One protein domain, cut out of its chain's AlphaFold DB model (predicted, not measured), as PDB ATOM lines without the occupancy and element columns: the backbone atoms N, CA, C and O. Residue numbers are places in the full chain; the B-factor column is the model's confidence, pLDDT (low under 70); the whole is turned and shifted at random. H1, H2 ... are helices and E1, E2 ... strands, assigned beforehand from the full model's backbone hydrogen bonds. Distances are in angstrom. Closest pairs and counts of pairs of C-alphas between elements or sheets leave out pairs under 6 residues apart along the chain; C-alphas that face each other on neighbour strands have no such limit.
ATOM      1  N   SER A  11     118.748 100.698 135.383       94.38
ATOM      2  CA  SER A  11     118.427 101.934 136.089       94.38
ATOM      3  C   SER A  11     117.731 101.622 137.402       94.38
ATOM      4  O   SER A  11     117.090 100.583 137.549       94.38
ATOM      5  N   TRP A  12     117.867 102.516 138.371       96.12
ATOM      6  CA  TRP A  12     117.265 102.375 139.686       96.12
ATOM      7  C   TRP A  12     116.598 103.681 140.113       96.12
ATOM      8  O   TRP A  12     117.018 104.774 139.731       96.12
ATOM      9  N   GLU A  13     115.538 103.559 140.904       97.25
ATOM     10  CA  GLU A  13     114.800 104.671 141.498       97.25
ATOM     11  C   GLU A  13     114.519 104.366 142.967       97.25
ATOM     12  O   GLU A  13     113.966 103.311 143.291       97.25
ATOM     13  N   LEU A  14     114.829 105.323 143.836       96.12
ATOM     14  CA  LEU A  14     114.365 105.371 145.213       96.12
ATOM     15  C   LEU A  14     113.201 106.361 145.309       96.12
ATOM     16  O   LEU A  14     113.290 107.508 144.857       96.12
ATOM     17  N   ARG A  15     112.090 105.924 145.903       97.56
ATOM     18  CA  ARG A  15     110.872 106.727 146.040       97.56
ATOM     19  C   ARG A  15     110.406 106.801 147.484       97.56
ATOM     20  O   ARG A  15     110.297 105.773 148.147       97.56
ATOM     21  N   HIS A  16     110.050 108.006 147.915       96.88
ATOM     22  CA  HIS A  16     109.382 108.297 149.184       96.88
ATOM     23  C   HIS A  16     107.970 108.801 148.880       96.88
ATOM     24  O   HIS A  16     107.829 109.793 148.167       96.88
ATOM     25  N   ASP A  17     106.935 108.116 149.371       93.25
ATOM     26  CA  ASP A  17     105.521 108.493 149.178       93.25
ATOM     27  C   ASP A  17     105.189 108.892 147.727       93.25
ATOM     28  O   ASP A  17     104.671 109.967 147.433       93.25
ATOM     29  N   ASP A  18     105.558 108.006 146.797       89.94
ATOM     30  CA  ASP A  18     105.409 108.145 145.343       89.94
ATOM     31  C   ASP A  18     106.287 109.215 144.667       89.94
ATOM     32  O   ASP A  18     106.333 109.263 143.432       89.94
ATOM     33  N   ARG A  19     107.064 110.008 145.409       93.50
ATOM     34  CA  ARG A  19     108.050 110.945 144.854       93.50
ATOM     35  C   ARG A  19     109.401 110.263 144.657       93.50
ATOM     36  O   ARG A  19     109.930 109.685 145.597       93.50
ATOM     37  N   VAL A  20     109.986 110.382 143.463       94.25
ATOM     38  CA  VAL A  20     111.388 109.989 143.229       94.25
ATOM     39  C   VAL A  20     112.289 110.956 143.990       94.25
ATOM     40  O   VAL A  20     112.224 112.169 143.768       94.25
ATOM     41  N   VAL A  21     113.070 110.420 144.920       94.12
ATOM     42  CA  VAL A  21     114.046 111.188 145.704       94.12
ATOM     43  C   VAL A  21     115.449 111.010 145.162       94.12
ATOM     44  O   VAL A  21     116.233 111.951 145.203       94.12
ATOM     45  N   GLU A  22     115.727 109.845 144.585       92.12
ATOM     46  CA  GLU A  22     117.009 109.554 143.974       92.12
ATOM     47  C   GLU A  22     116.844 108.541 142.847       92.12
ATOM     48  O   GLU A  22     115.924 107.719 142.851       92.12
ATOM     49  N   SER A  23     117.717 108.627 141.853       95.00
ATOM     50  CA  SER A  23     117.722 107.718 140.716       95.00
ATOM     51  C   SER A  23     119.087 107.704 140.057       95.00
ATOM     52  O   SER A  23     119.776 108.728 140.034       95.00
ATOM     53  N   GLY A  24     119.427 106.589 139.426       91.50
ATOM     54  CA  GLY A  24     120.660 106.453 138.670       91.50
ATOM     55  C   GLY A  24     120.581 105.343 137.633       91.50
ATOM     56  O   GLY A  24     119.578 104.641 137.512       91.50
ATOM     57  N   ALA A  25     121.651 105.208 136.858       91.88
ATOM     58  CA  ALA A  25     121.821 104.146 135.877       91.88
ATOM     59  C   ALA A  25     123.279 103.683 135.896       91.88
ATOM     60  O   ALA A  25     124.182 104.519 135.940       91.88
ATOM     61  N   LEU A  26     123.489 102.368 135.928       90.44
ATOM     62  CA  LEU A  26     124.780 101.735 136.203       90.44
ATOM     63  C   LEU A  26     124.935 100.440 135.398       90.44
ATOM     64  O   LEU A  26     123.947  99.841 134.966       90.44
ATOM     65  N   SER A  27     126.178  99.999 135.206       90.00
ATOM     66  CA  SER A  27     126.471  98.619 134.808       90.00
ATOM     67  C   SER A  27     126.515  97.711 136.042       90.00
ATOM     68  O   SER A  27     126.757  98.179 137.155       90.00
ATOM     69  N   TRP A  28     126.285  96.408 135.868       87.69
ATOM     70  CA  TRP A  28     126.395  95.429 136.963       87.69
ATOM     71  C   TRP A  28     127.818  95.303 137.521       87.69
ATOM     72  O   TRP A  28     128.000  94.932 138.680       87.69
ATOM     73  N   GLU A  29     128.825  95.618 136.703       87.56
ATOM     74  CA  GLU A  29     130.237  95.569 137.097       87.56
ATOM     75  C   GLU A  29     130.658  96.774 137.954       87.56
ATOM     76  O   GLU A  29     131.666  96.704 138.663       87.56
ATOM     77  N   ASP A  30     129.880  97.859 137.924       87.62
ATOM     78  CA  ASP A  30     130.168  99.082 138.663       87.62
ATOM     79  C   ASP A  30     129.651  99.003 140.106       87.62
ATOM     80  O   ASP A  30     128.607  98.416 140.403       87.62
ATOM     81  N   ALA A  31     130.379  99.638 141.028       87.38
ATOM     82  CA  ALA A  31     129.933  99.764 142.408       87.38
ATOM     83  C   ALA A  31     128.711 100.690 142.502       87.38
ATOM     84  O   ALA A  31     128.743 101.821 142.017       87.38
ATOM     85  N   HIS A  32     127.643 100.227 143.152       88.88
ATOM     86  CA  HIS A  32     126.448 101.038 143.365       88.88
ATOM     87  C   HIS A  32     126.705 102.118 144.421       88.88
ATOM     88  O   HIS A  32     127.284 101.802 145.462       88.88
ATOM     89  N   PRO A  33     126.232 103.362 144.225       84.00
ATOM     90  CA  PRO A  33     126.645 104.472 145.070       84.00
ATOM     91  C   PRO A  33     126.215 104.342 146.534       84.00
ATOM     92  O   PRO A  33     126.958 104.621 147.468       84.00
ATOM     93  N   TRP A  34     125.020 103.799 146.750       84.00
ATOM     94  CA  TRP A  34     124.516 103.530 148.095       84.00
ATOM     95  C   TRP A  34     125.253 102.394 148.811       84.00
ATOM     96  O   TRP A  34     125.580 102.515 149.987       84.00
ATOM     97  N   THR A  35     125.510 101.274 148.131       84.75
ATOM     98  CA  THR A  35     126.028 100.063 148.792       84.75
ATOM     99  C   THR A  35     127.553  99.958 148.731       84.75
ATOM    100  O   THR A  35     128.146  99.172 149.470       84.75
ATOM    101  N   GLY A  36     128.204 100.726 147.850       86.88
ATOM    102  CA  GLY A  36     129.639 100.666 147.578       86.88
ATOM    103  C   GLY A  36     130.101  99.351 146.939       86.88
ATOM    104  O   GLY A  36     131.301  99.074 146.915       86.88
ATOM    105  N   LYS A  37     129.176  98.515 146.450       82.69
ATOM    106  CA  LYS A  37     129.460  97.174 145.923       82.69
ATOM    107  C   LYS A  37     128.932  97.010 144.506       82.69
ATOM    108  O   LYS A  37     127.875  97.536 144.173       82.69
ATOM    109  N   ALA A  38     129.655  96.240 143.698       88.94
ATOM    110  CA  ALA A  38     129.101  95.641 142.488       88.94
ATOM    111  C   ALA A  38     128.266  94.415 142.886       88.94
ATOM    112  O   ALA A  38     128.612  93.733 143.855       88.94
ATOM    113  N   ALA A  39     127.195  94.122 142.152       81.12
ATOM    114  CA  ALA A  39     126.384  92.929 142.393       81.12
ATOM    115  C   ALA A  39     126.354  92.041 141.159       81.12
ATOM    116  O   ALA A  39     126.382  92.511 140.024       81.12
ATOM    117  N   THR A  40     126.256  90.738 141.399       81.44
ATOM    118  CA  THR A  40     126.206  89.745 140.318       81.44
ATOM    119  C   THR A  40     124.781  89.378 139.906       81.44
ATOM    120  O   THR A  40     124.589  88.730 138.878       81.44
ATOM    121  N   ASP A  41     123.790  89.796 140.696       89.00
ATOM    122  CA  ASP A  41     122.372  89.531 140.485       89.00
ATOM    123  C   ASP A  41     121.498  90.702 140.973       89.00
ATOM    124  O   ASP A  41     121.833  91.432 141.910       89.00
ATOM    125  N   VAL A  42     120.330  90.837 140.343       91.88
ATOM    126  CA  VAL A  42     119.304  91.843 140.631       91.88
ATOM    127  C   VAL A  42     118.807  91.728 142.071       91.88
ATOM    128  O   VAL A  42     118.590  92.750 142.723       91.88
ATOM    129  N   TYR A  43     118.610  90.509 142.585       93.00
ATOM    130  CA  TYR A  43     118.048  90.310 143.923       93.00
ATOM    131  C   TYR A  43     119.021  90.741 145.028       93.00
ATOM    132  O   TYR A  43     118.606  91.375 145.997       93.00
ATOM    133  N   GLU A  44     120.309  90.431 144.867       89.88
ATOM    134  CA  GLU A  44     121.375  90.864 145.778       89.88
ATOM    135  C   GLU A  44     121.431  92.395 145.851       89.88
ATOM    136  O   GLU A  44     121.290  92.963 146.934       89.88
ATOM    137  N   MET A  45     121.526  93.064 144.693       91.81
ATOM    138  CA  MET A  45     121.579  94.528 144.633       91.81
ATOM    139  C   MET A  45     120.334  95.177 145.235       91.81
ATOM    140  O   MET A  45     120.432  96.081 146.062       91.81
ATOM    141  N   SER A  46     119.152  94.723 144.816       92.44
ATOM    142  CA  SER A  46     117.888  95.318 145.254       92.44
ATOM    143  C   SER A  46     117.638  95.123 146.742       92.44
ATOM    144  O   SER A  46     117.172  96.060 147.377       92.44
ATOM    145  N   SER A  47     117.990  93.967 147.313       93.88
ATOM    146  CA  SER A  47     117.832  93.721 148.750       93.88
ATOM    147  C   SER A  47     118.755  94.618 149.573       93.88
ATOM    148  O   SER A  47     118.289  95.272 150.500       93.88
ATOM    149  N   GLU A  48     120.041  94.707 149.210       92.25
ATOM    150  CA  GLU A  48     120.987  95.566 149.934       92.25
ATOM    151  C   GLU A  48     120.623  97.051 149.819       92.25
ATOM    152  O   GLU A  48     120.616  97.765 150.824       92.25
ATOM    153  N   LEU A  49     120.279  97.510 148.612       93.44
ATOM    154  CA  LEU A  49     119.825  98.881 148.386       93.44
ATOM    155  C   LEU A  49     118.549  99.181 149.177       93.44
ATOM    156  O   LEU A  49     118.434 100.243 149.782       93.44
ATOM    157  N   PHE A  50     117.593  98.254 149.184       97.00
ATOM    158  CA  PHE A  50     116.320  98.426 149.870       97.00
ATOM    159  C   PHE A  50     116.468  98.474 151.390       97.00
ATOM    160  O   PHE A  50     115.879  99.354 152.023       97.00
ATOM    161  N   ASP A  51     117.264  97.576 151.971       94.81
ATOM    162  CA  ASP A  51     117.531  97.559 153.410       94.81
ATOM    163  C   ASP A  51     118.221  98.853 153.846       94.81
ATOM    164  O   ASP A  51     117.773  99.500 154.799       94.81
ATOM    165  N   LEU A  52     119.255  99.272 153.108       93.62
ATOM    166  CA  LEU A  52     119.980 100.502 153.400       93.62
ATOM    167  C   LEU A  52     119.068 101.728 153.276       93.62
ATOM    168  O   LEU A  52     119.013 102.540 154.198       93.62
ATOM    169  N   ALA A  53     118.287 101.822 152.196       95.19
ATOM    170  CA  ALA A  53     117.335 102.909 151.995       95.19
ATOM    171  C   ALA A  53     116.284 102.982 153.113       95.19
ATOM    172  O   ALA A  53     115.974 104.071 153.596       95.19
ATOM    173  N   CYS A  54     115.771 101.837 153.580       94.75
ATOM    174  CA  CYS A  54     114.855 101.791 154.719       94.75
ATOM    175  C   CYS A  54     115.513 102.287 156.012       94.75
ATOM    176  O   CYS A  54     114.901 103.084 156.725       94.75
ATOM    177  N   SER A  55     116.736 101.837 156.326       92.06
ATOM    178  CA  SER A  55     117.441 102.298 157.528       92.06
ATOM    179  C   SER A  55     117.749 103.791 157.472       92.06
ATOM    180  O   SER A  55     117.436 104.501 158.423       92.06
ATOM    181  N   THR A  56     118.252 104.281 156.337       92.00
ATOM    182  CA  THR A  56     118.578 105.696 156.144       92.00
ATOM    183  C   THR A  56     117.331 106.564 156.260       92.00
ATOM    184  O   THR A  56     117.339 107.524 157.017       92.00
ATOM    185  N   ALA A  57     116.213 106.200 155.622       93.88
ATOM    186  CA  ALA A  57     114.983 106.988 155.719       93.88
ATOM    187  C   ALA A  57     114.419 107.064 157.153       93.88
ATOM    188  O   ALA A  57     113.852 108.088 157.544       93.88
ATOM    189  N   LEU A  58     114.554 105.993 157.946       93.56
ATOM    190  CA  LEU A  58     114.149 105.985 159.357       93.56
ATOM    191  C   LEU A  58     115.082 106.842 160.224       93.56
ATOM    192  O   LEU A  58     114.602 107.570 161.093       93.56
ATOM    193  N   GLU A  59     116.392 106.758 159.994       90.75
ATOM    194  CA  GLU A  59     117.399 107.555 160.702       90.75
ATOM    195  C   GLU A  59     117.265 109.042 160.371       90.75
ATOM    196  O   GLU A  59     117.115 109.847 161.287       90.75
ATOM    197  N   ASP A  60     117.174 109.398 159.090       90.69
ATOM    198  CA  ASP A  60     116.997 110.777 158.633       90.69
ATOM    199  C   ASP A  60     115.713 111.395 159.197       90.69
ATOM    200  O   ASP A  60     115.704 112.543 159.644       90.69
ATOM    201  N   CYS A  61     114.610 110.636 159.218       93.19
ATOM    202  CA  CYS A  61     113.365 111.108 159.817       93.19
ATOM    203  C   CYS A  61     113.514 111.327 161.328       93.19
ATOM    204  O   CYS A  61     112.977 112.303 161.858       93.19
ATOM    205  N   ARG A  62     114.220 110.432 162.029       92.62
ATOM    206  CA  ARG A  62     114.464 110.570 163.468       92.62
ATOM    207  C   ARG A  62     115.287 111.818 163.756       92.62
ATOM    208  O   ARG A  62     114.890 112.620 164.600       92.62
ATOM    209  N   ASP A  63     116.393 111.976 163.050       90.06
ATOM    210  CA  ASP A  63     117.336 113.066 163.262       90.06
ATOM    211  C   ASP A  63     116.669 114.409 162.918       90.06
ATOM    212  O   ASP A  63     116.703 115.339 163.720       90.06
ATOM    213  N   ALA A  64     115.886 114.472 161.834       93.69
ATOM    214  CA  ALA A  64     115.117 115.664 161.479       93.69
ATOM    215  C   ALA A  64     114.062 116.065 162.533       93.69
ATOM    216  O   ALA A  64     113.801 117.257 162.717       93.69
ATOM    217  N   VAL A  65     113.436 115.102 163.224       93.94
ATOM    218  CA  VAL A  65     112.516 115.388 164.342       93.94
ATOM    219  C   VAL A  65     113.280 115.915 165.555       93.94
ATOM    220  O   VAL A  65     112.836 116.883 166.173       93.94
ATOM    221  N   VAL A  66     114.417 115.302 165.899       90.56
ATOM    222  CA  VAL A  66     115.266 115.760 167.010       90.56
ATOM    223  C   VAL A  66     115.722 117.196 166.760       90.56
ATOM    224  O   VAL A  66     115.475 118.055 167.606       90.56
ATOM    225  N   ASP A  67     116.269 117.477 165.579       91.81
ATOM    226  CA  ASP A  67     116.730 118.809 165.183       91.81
ATOM    227  C   ASP A  67     115.596 119.838 165.225       91.81
ATOM    228  O   ASP A  67     115.735 120.917 165.806       91.81
ATOM    229  N   ALA A  68     114.430 119.499 164.658       93.56
ATOM    230  CA  ALA A  68     113.273 120.388 164.678       93.56
ATOM    231  C   ALA A  68     112.869 120.743 166.114       93.56
ATOM    232  O   ALA A  68     112.684 121.920 166.424       93.56
ATOM    233  N   ARG A  69     112.789 119.759 167.011       93.62
ATOM    234  CA  ARG A  69     112.406 119.994 168.409       93.62
ATOM    235  C   ARG A  69     113.464 120.756 169.193       93.62
ATOM    236  O   ARG A  69     113.103 121.638 169.971       93.62
ATOM    237  N   MET A  70     114.745 120.469 168.970       87.81
ATOM    238  CA  MET A  70     115.850 121.229 169.559       87.81
ATOM    239  C   MET A  70     115.787 122.714 169.185       87.81
ATOM    240  O   MET A  70     116.059 123.578 170.019       87.81
ATOM    241  N   GLU A  71     115.372 123.015 167.955       91.50
ATOM    242  CA  GLU A  71     115.197 124.378 167.445       91.50
ATOM    243  C   GLU A  71     113.809 124.980 167.742       91.50
ATOM    244  O   GLU A  71     113.526 126.117 167.357       91.50
ATOM    245  N   GLY A  72     112.916 124.243 168.413       92.50
ATOM    246  CA  GLY A  72     111.542 124.676 168.694       92.50
ATOM    247  C   GLY A  72     110.643 124.778 167.452       92.50
ATOM    248  O   GLY A  72     109.632 125.485 167.475       92.50
ATOM    249  N   ARG A  73     111.006 124.102 166.360       95.50
ATOM    250  CA  ARG A  73     110.215 123.952 165.134       95.50
ATOM    251  C   ARG A  73     109.220 122.785 165.259       95.50
ATOM    252  O   ARG A  73     109.428 121.879 166.061       95.50
ATOM    253  N   PRO A  74     108.123 122.794 164.479       94.69
ATOM    254  CA  PRO A  74     107.213 121.653 164.413       94.69
ATOM    255  C   PRO A  74     107.899 120.420 163.811       94.69
ATOM    256  O   PRO A  74     108.746 120.557 162.926       94.69
ATOM    257  N   ASP A  75     107.469 119.236 164.253       94.31
ATOM    258  CA  ASP A  75     107.945 117.956 163.725       94.31
ATOM    259  C   ASP A  75     107.742 117.884 162.197       94.31
ATOM    260  O   ASP A  75     106.662 118.240 161.700       94.31
ATOM    261  N   PRO A  76     108.748 117.418 161.432       94.00
ATOM    262  CA  PRO A  76     108.583 117.152 160.012       94.00
ATOM    263  C   PRO A  76     107.559 116.035 159.779       94.00
ATOM    264  O   PRO A  76     107.333 115.171 160.628       94.00
ATOM    265  N   VAL A  77     106.938 116.041 158.598       93.38
ATOM    266  CA  VAL A  77     106.039 114.957 158.185       93.38
ATOM    267  C   VAL A  77     106.887 113.711 157.895       93.38
ATOM    268  O   VAL A  77     107.781 113.801 157.049       93.38
ATOM    269  N   PRO A  78     106.640 112.574 158.570       93.50
ATOM    270  CA  PRO A  78     107.396 111.350 158.339       93.50
ATOM    271  C   PRO A  78     107.041 110.723 156.989       93.50
ATOM    272  O   PRO A  78     105.918 110.856 156.508       93.50
ATOM    273  N   ILE A  79     107.999 110.001 156.407       93.56
ATOM    274  CA  ILE A  79     107.796 109.228 155.176       93.56
ATOM    275  C   ILE A  79     107.031 107.951 155.521       93.56
ATOM    276  O   ILE A  79     107.502 107.157 156.339       93.56
ATOM    277  N   ASP A  80     105.884 107.710 154.895       95.38
ATOM    278  CA  ASP A  80     105.065 106.531 155.207       95.38
ATOM    279  C   ASP A  80     105.513 105.295 154.419       95.38
ATOM    280  O   ASP A  80     105.479 104.162 154.925       95.38
ATOM    281  N   ARG A  81     105.893 105.491 153.155       97.38
ATOM    282  CA  ARG A  81     106.210 104.414 152.216       97.38
ATOM    283  C   ARG A  81     107.511 104.685 151.484       97.38
ATOM    284  O   ARG A  81     107.719 105.762 150.930       97.38
ATOM    285  N   LEU A  82     108.326 103.642 151.404       98.06
ATOM    286  CA  LEU A  82     109.555 103.624 150.627       98.06
ATOM    287  C   LEU A  82     109.442 102.577 149.523       98.06
ATOM    288  O   LEU A  82     108.918 101.483 149.755       98.06
ATOM    289  N   ALA A  83     109.919 102.909 148.328       97.81
ATOM    290  CA  ALA A  83     110.021 101.967 147.226       97.81
ATOM    291  C   ALA A  83     111.383 102.058 146.540       97.81
ATOM    292  O   ALA A  83     111.858 103.155 146.258       97.81
ATOM    293  N   VAL A  84     111.960 100.902 146.227       97.69
ATOM    294  CA  VAL A  84     113.137 100.764 145.365       97.69
ATOM    295  C   VAL A  84     112.706 100.020 144.114       97.69
ATOM    296  O   VAL A  84     112.114  98.942 144.208       97.69
ATOM    297  N   ILE A  85     112.972 100.601 142.949       97.50
ATOM    298  CA  ILE A  85     112.600 100.025 141.657       97.50
ATOM    299  C   ILE A  85     113.846  99.930 140.792       97.50
ATOM    300  O   ILE A  85     114.484 100.949 140.547       97.50
ATOM    301  N   LEU A  86     114.166  98.732 140.304       96.62
ATOM    302  CA  LEU A  86     115.220  98.510 139.315       96.62
ATOM    303  C   LEU A  86     114.582  98.143 137.975       96.62
ATOM    304  O   LEU A  86     113.639  97.349 137.914       96.62
ATOM    305  N   ARG A  87     115.114  98.708 136.895       97.06
ATOM    306  CA  ARG A  87     114.684  98.461 135.515       97.06
ATOM    307  C   ARG A  87     115.869  98.081 134.648       97.06
ATOM    308  O   ARG A  87     116.969  98.566 134.889       97.06
ATOM    309  N   ASP A  88     115.643  97.249 133.645       95.19
ATOM    310  CA  ASP A  88     116.645  96.921 132.636       95.19
ATOM    311  C   ASP A  88     116.942  98.122 131.717       95.19
ATOM    312  O   ASP A  88     116.324  99.189 131.822       95.19
ATOM    313  N   ALA A  89     117.904  97.949 130.810       91.06
ATOM    314  CA  ALA A  89     118.296  98.960 129.832       91.06
ATOM    315  C   ALA A  89     117.159  99.389 128.877       91.06
ATOM    316  O   ALA A  89     117.187 100.507 128.359       91.06
ATOM    317  N   ASP A  90     116.150  98.538 128.664       91.06
ATOM    318  CA  ASP A  90     114.975  98.830 127.834       91.06
ATOM    319  C   ASP A  90     113.843  99.514 128.638       91.06
ATOM    320  O   ASP A  90     112.804  99.883 128.082       91.06
ATOM    321  N   GLY A  91     114.038  99.713 129.947       90.94
ATOM    322  CA  GLY A  91     113.064 100.299 130.868       90.94
ATOM    323  C   GLY A  91     112.036  99.302 131.415       90.94
ATOM    324  O   GLY A  91     111.074  99.716 132.071       90.94
ATOM    325  N   GLY A  92     112.215  98.004 131.164       95.12
ATOM    326  CA  GLY A  92     111.431  96.929 131.758       95.12
ATOM    327  C   GLY A  92     111.715  96.800 133.252       95.12
ATOM    328  O   GLY A  92     112.864  96.788 133.674       95.12
ATOM    329  N   GLU A  93     110.674  96.721 134.080       97.06
ATOM    330  CA  GLU A  93     110.828  96.540 135.528       97.06
ATOM    331  C   GLU A  93     111.409  95.158 135.839       97.06
ATOM    332  O   GLU A  93     110.780  94.133 135.572       97.06
ATOM    333  N   LEU A  94     112.615  95.145 136.411       95.81
ATOM    334  CA  LEU A  94     113.280  93.931 136.874       95.81
ATOM    335  C   LEU A  94     112.765  93.541 138.259       95.81
ATOM    336  O   LEU A  94     112.445  92.378 138.501       95.81
ATOM    337  N   ILE A  95     112.679  94.518 139.166       97.06
ATOM    338  CA  ILE A  95     112.142  94.326 140.511       97.06
ATOM    339  C   ILE A  95     111.617  95.645 141.085       97.06
ATOM    340  O   ILE A  95     112.194  96.709 140.865       97.06
ATOM    341  N   ALA A  96     110.545  95.553 141.870       97.31
ATOM    342  CA  ALA A  96     110.042  96.632 142.705       97.31
ATOM    343  C   ALA A  96     109.826  96.120 144.134       97.31
ATOM    344  O   ALA A  96     109.019  95.222 144.379       97.31
ATOM    345  N   MET A  97     110.545  96.707 145.087       98.06
ATOM    346  CA  MET A  97     110.407  96.428 146.515       98.06
ATOM    347  C   MET A  97     109.752  97.624 147.190       98.06
ATOM    348  O   MET A  97     110.111  98.767 146.919       98.06
ATOM    349  N   THR A  98     108.772  97.376 148.061       97.88
ATOM    350  CA  THR A  98     108.068  98.444 148.783       97.88
ATOM    351  C   THR A  98     107.936  98.106 150.260       97.88
ATOM    352  O   THR A  98     107.588  96.979 150.613       97.88
ATOM    353  N   ALA A  99     108.193  99.087 151.120       97.44
ATOM    354  CA  ALA A  99     108.016  98.996 152.563       97.44
ATOM    355  C   ALA A  99     107.052 100.073 153.047       97.44
ATOM    356  O   ALA A  99     106.991 101.182 152.512       97.44
ATOM    357  N   LYS A 100     106.322  99.740 154.112       97.69
ATOM    358  CA  LYS A 100     105.704 100.731 154.986       97.69
ATOM    359  C   LYS A 100     106.652 100.959 156.157       97.69
ATOM    360  O   LYS A 100     106.939 100.009 156.885       97.69
ATOM    361  N   LEU A 101     107.114 102.188 156.331       95.81
ATOM    362  CA  LEU A 101     108.020 102.533 157.417       95.81
ATOM    363  C   LEU A 101     107.236 102.653 158.730       95.81
ATOM    364  O   LEU A 101     106.110 103.156 158.765       95.81
ATOM    365  N   ILE A 102     107.812 102.137 159.817       94.94
ATOM    366  CA  ILE A 102     107.241 102.236 161.163       94.94
ATOM    367  C   ILE A 102     108.185 103.093 161.995       94.94
ATOM    368  O   ILE A 102     109.227 102.626 162.449       94.94
ATOM    369  N   HIS A 103     107.795 104.347 162.199       91.88
ATOM    370  CA  HIS A 103     108.560 105.307 162.984       91.88
ATOM    371  C   HIS A 103     108.294 105.104 164.470       91.88
ATOM    372  O   HIS A 103     107.143 105.095 164.916       91.88
ATOM    373  N   LEU A 104     109.363 104.943 165.248       90.00
ATOM    374  CA  LEU A 104     109.245 104.918 166.699       90.00
ATOM    375  C   LEU A 104     108.968 106.338 167.211       90.00
ATOM    376  O   LEU A 104     109.609 107.286 166.757       90.00
ATOM    377  N   PRO A 105     108.027 106.508 168.155       89.12
ATOM    378  CA  PRO A 105     107.724 107.823 168.695       89.12
ATOM    379  C   PRO A 105     108.933 108.372 169.454       89.12
ATOM    380  O   PRO A 105     109.437 107.748 170.389       89.12
ATOM    381  N   ILE A 106     109.361 109.572 169.072       91.38
ATOM    382  CA  ILE A 106     110.435 110.293 169.751       91.38
ATOM    383  C   ILE A 106     109.836 111.030 170.944       91.38
ATOM    384  O   ILE A 106     108.916 111.841 170.805       91.38
ATOM    385  N   THR A 107     110.333 110.706 172.134       91.50
ATOM    386  CA  THR A 107     109.863 111.294 173.394       91.50
ATOM    387  C   THR A 107     110.646 112.556 173.730       91.50
ATOM    388  O   THR A 107     111.800 112.694 173.335       91.50
TER     389      THR A 107
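AT A GLANCE: This is residues 11 to 107 of the 267 residues of an uncharacterized protein of Nocardia pseudobrasiliensis (UniProt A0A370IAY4). A twisted sheet of four antiparallel strands has one long helix, H1, slanting over one face and running on past the sheet, while the other face bears no named helix. The 97 printed residues hold, along the chain, E1, E2, H1, E3 and E4, of mixed class, in two layers, the sheet and the helix. The sheet's order is E2, E1, E3, E4. The whole is only just loose, close to compact, with a radius of gyration of the C-alphas of 15.3 A, and spans 47 by 24 by 18 A.

HOW THE PARTS SIT: E1, residues 11 to 16, and E2, residues 19 to 26, form a hairpin, with N 14 and O 22 2.8 A apart, within hydrogen-bond range. E2 bends by 50 degrees at residue 22. E3, residues 81 to 88, is antiparallel to E1, with N 13 and O 85 at 2.8 A. E3 and E4, residues 93 to 100, form a second hairpin, with N 84 and O 97 at 2.9 A. The edge strands E2 and E4 are apart. H1, residues 42 to 70, is on this twisted sheet at a height over the sheet of 8.9 A. It lies over E3, E4 and, only just, E1, where 3 of its C-alphas fall. It runs slantwise to the strands, at 33 degrees to E4 on the local plane. The closest C-alphas of H1 and E3, those of Phe 50 and Val 84, are 6.0 A apart. E2, H1 and E3 form a split strand-helix-strand unit, two strands running the same way with E1 between them, and its crossover is right-handed. Every O i to N i+4 pair of H1 is within hydrogen-bond range.

IN THESE COORDINATES: E1 begins at C-alpha 11, (118.427, 101.934, 136.089). E2 measures 21.0 A from first to last C-alpha, H1 41.4 A, E3 23.4 A and E4 20.6 A. E4 ends at C-alpha 100, (105.704, 100.731, 154.986).

THE WHOLE: The C-alphas of Gly 72 and Asp 90, the two farthest apart, are 48.5 A apart. The printed part has no cut. The link from E2 to H1, residues 27 to 41, is long. No printed residue is under 70 in pLDDT, and the mean of the printed part is 92.7.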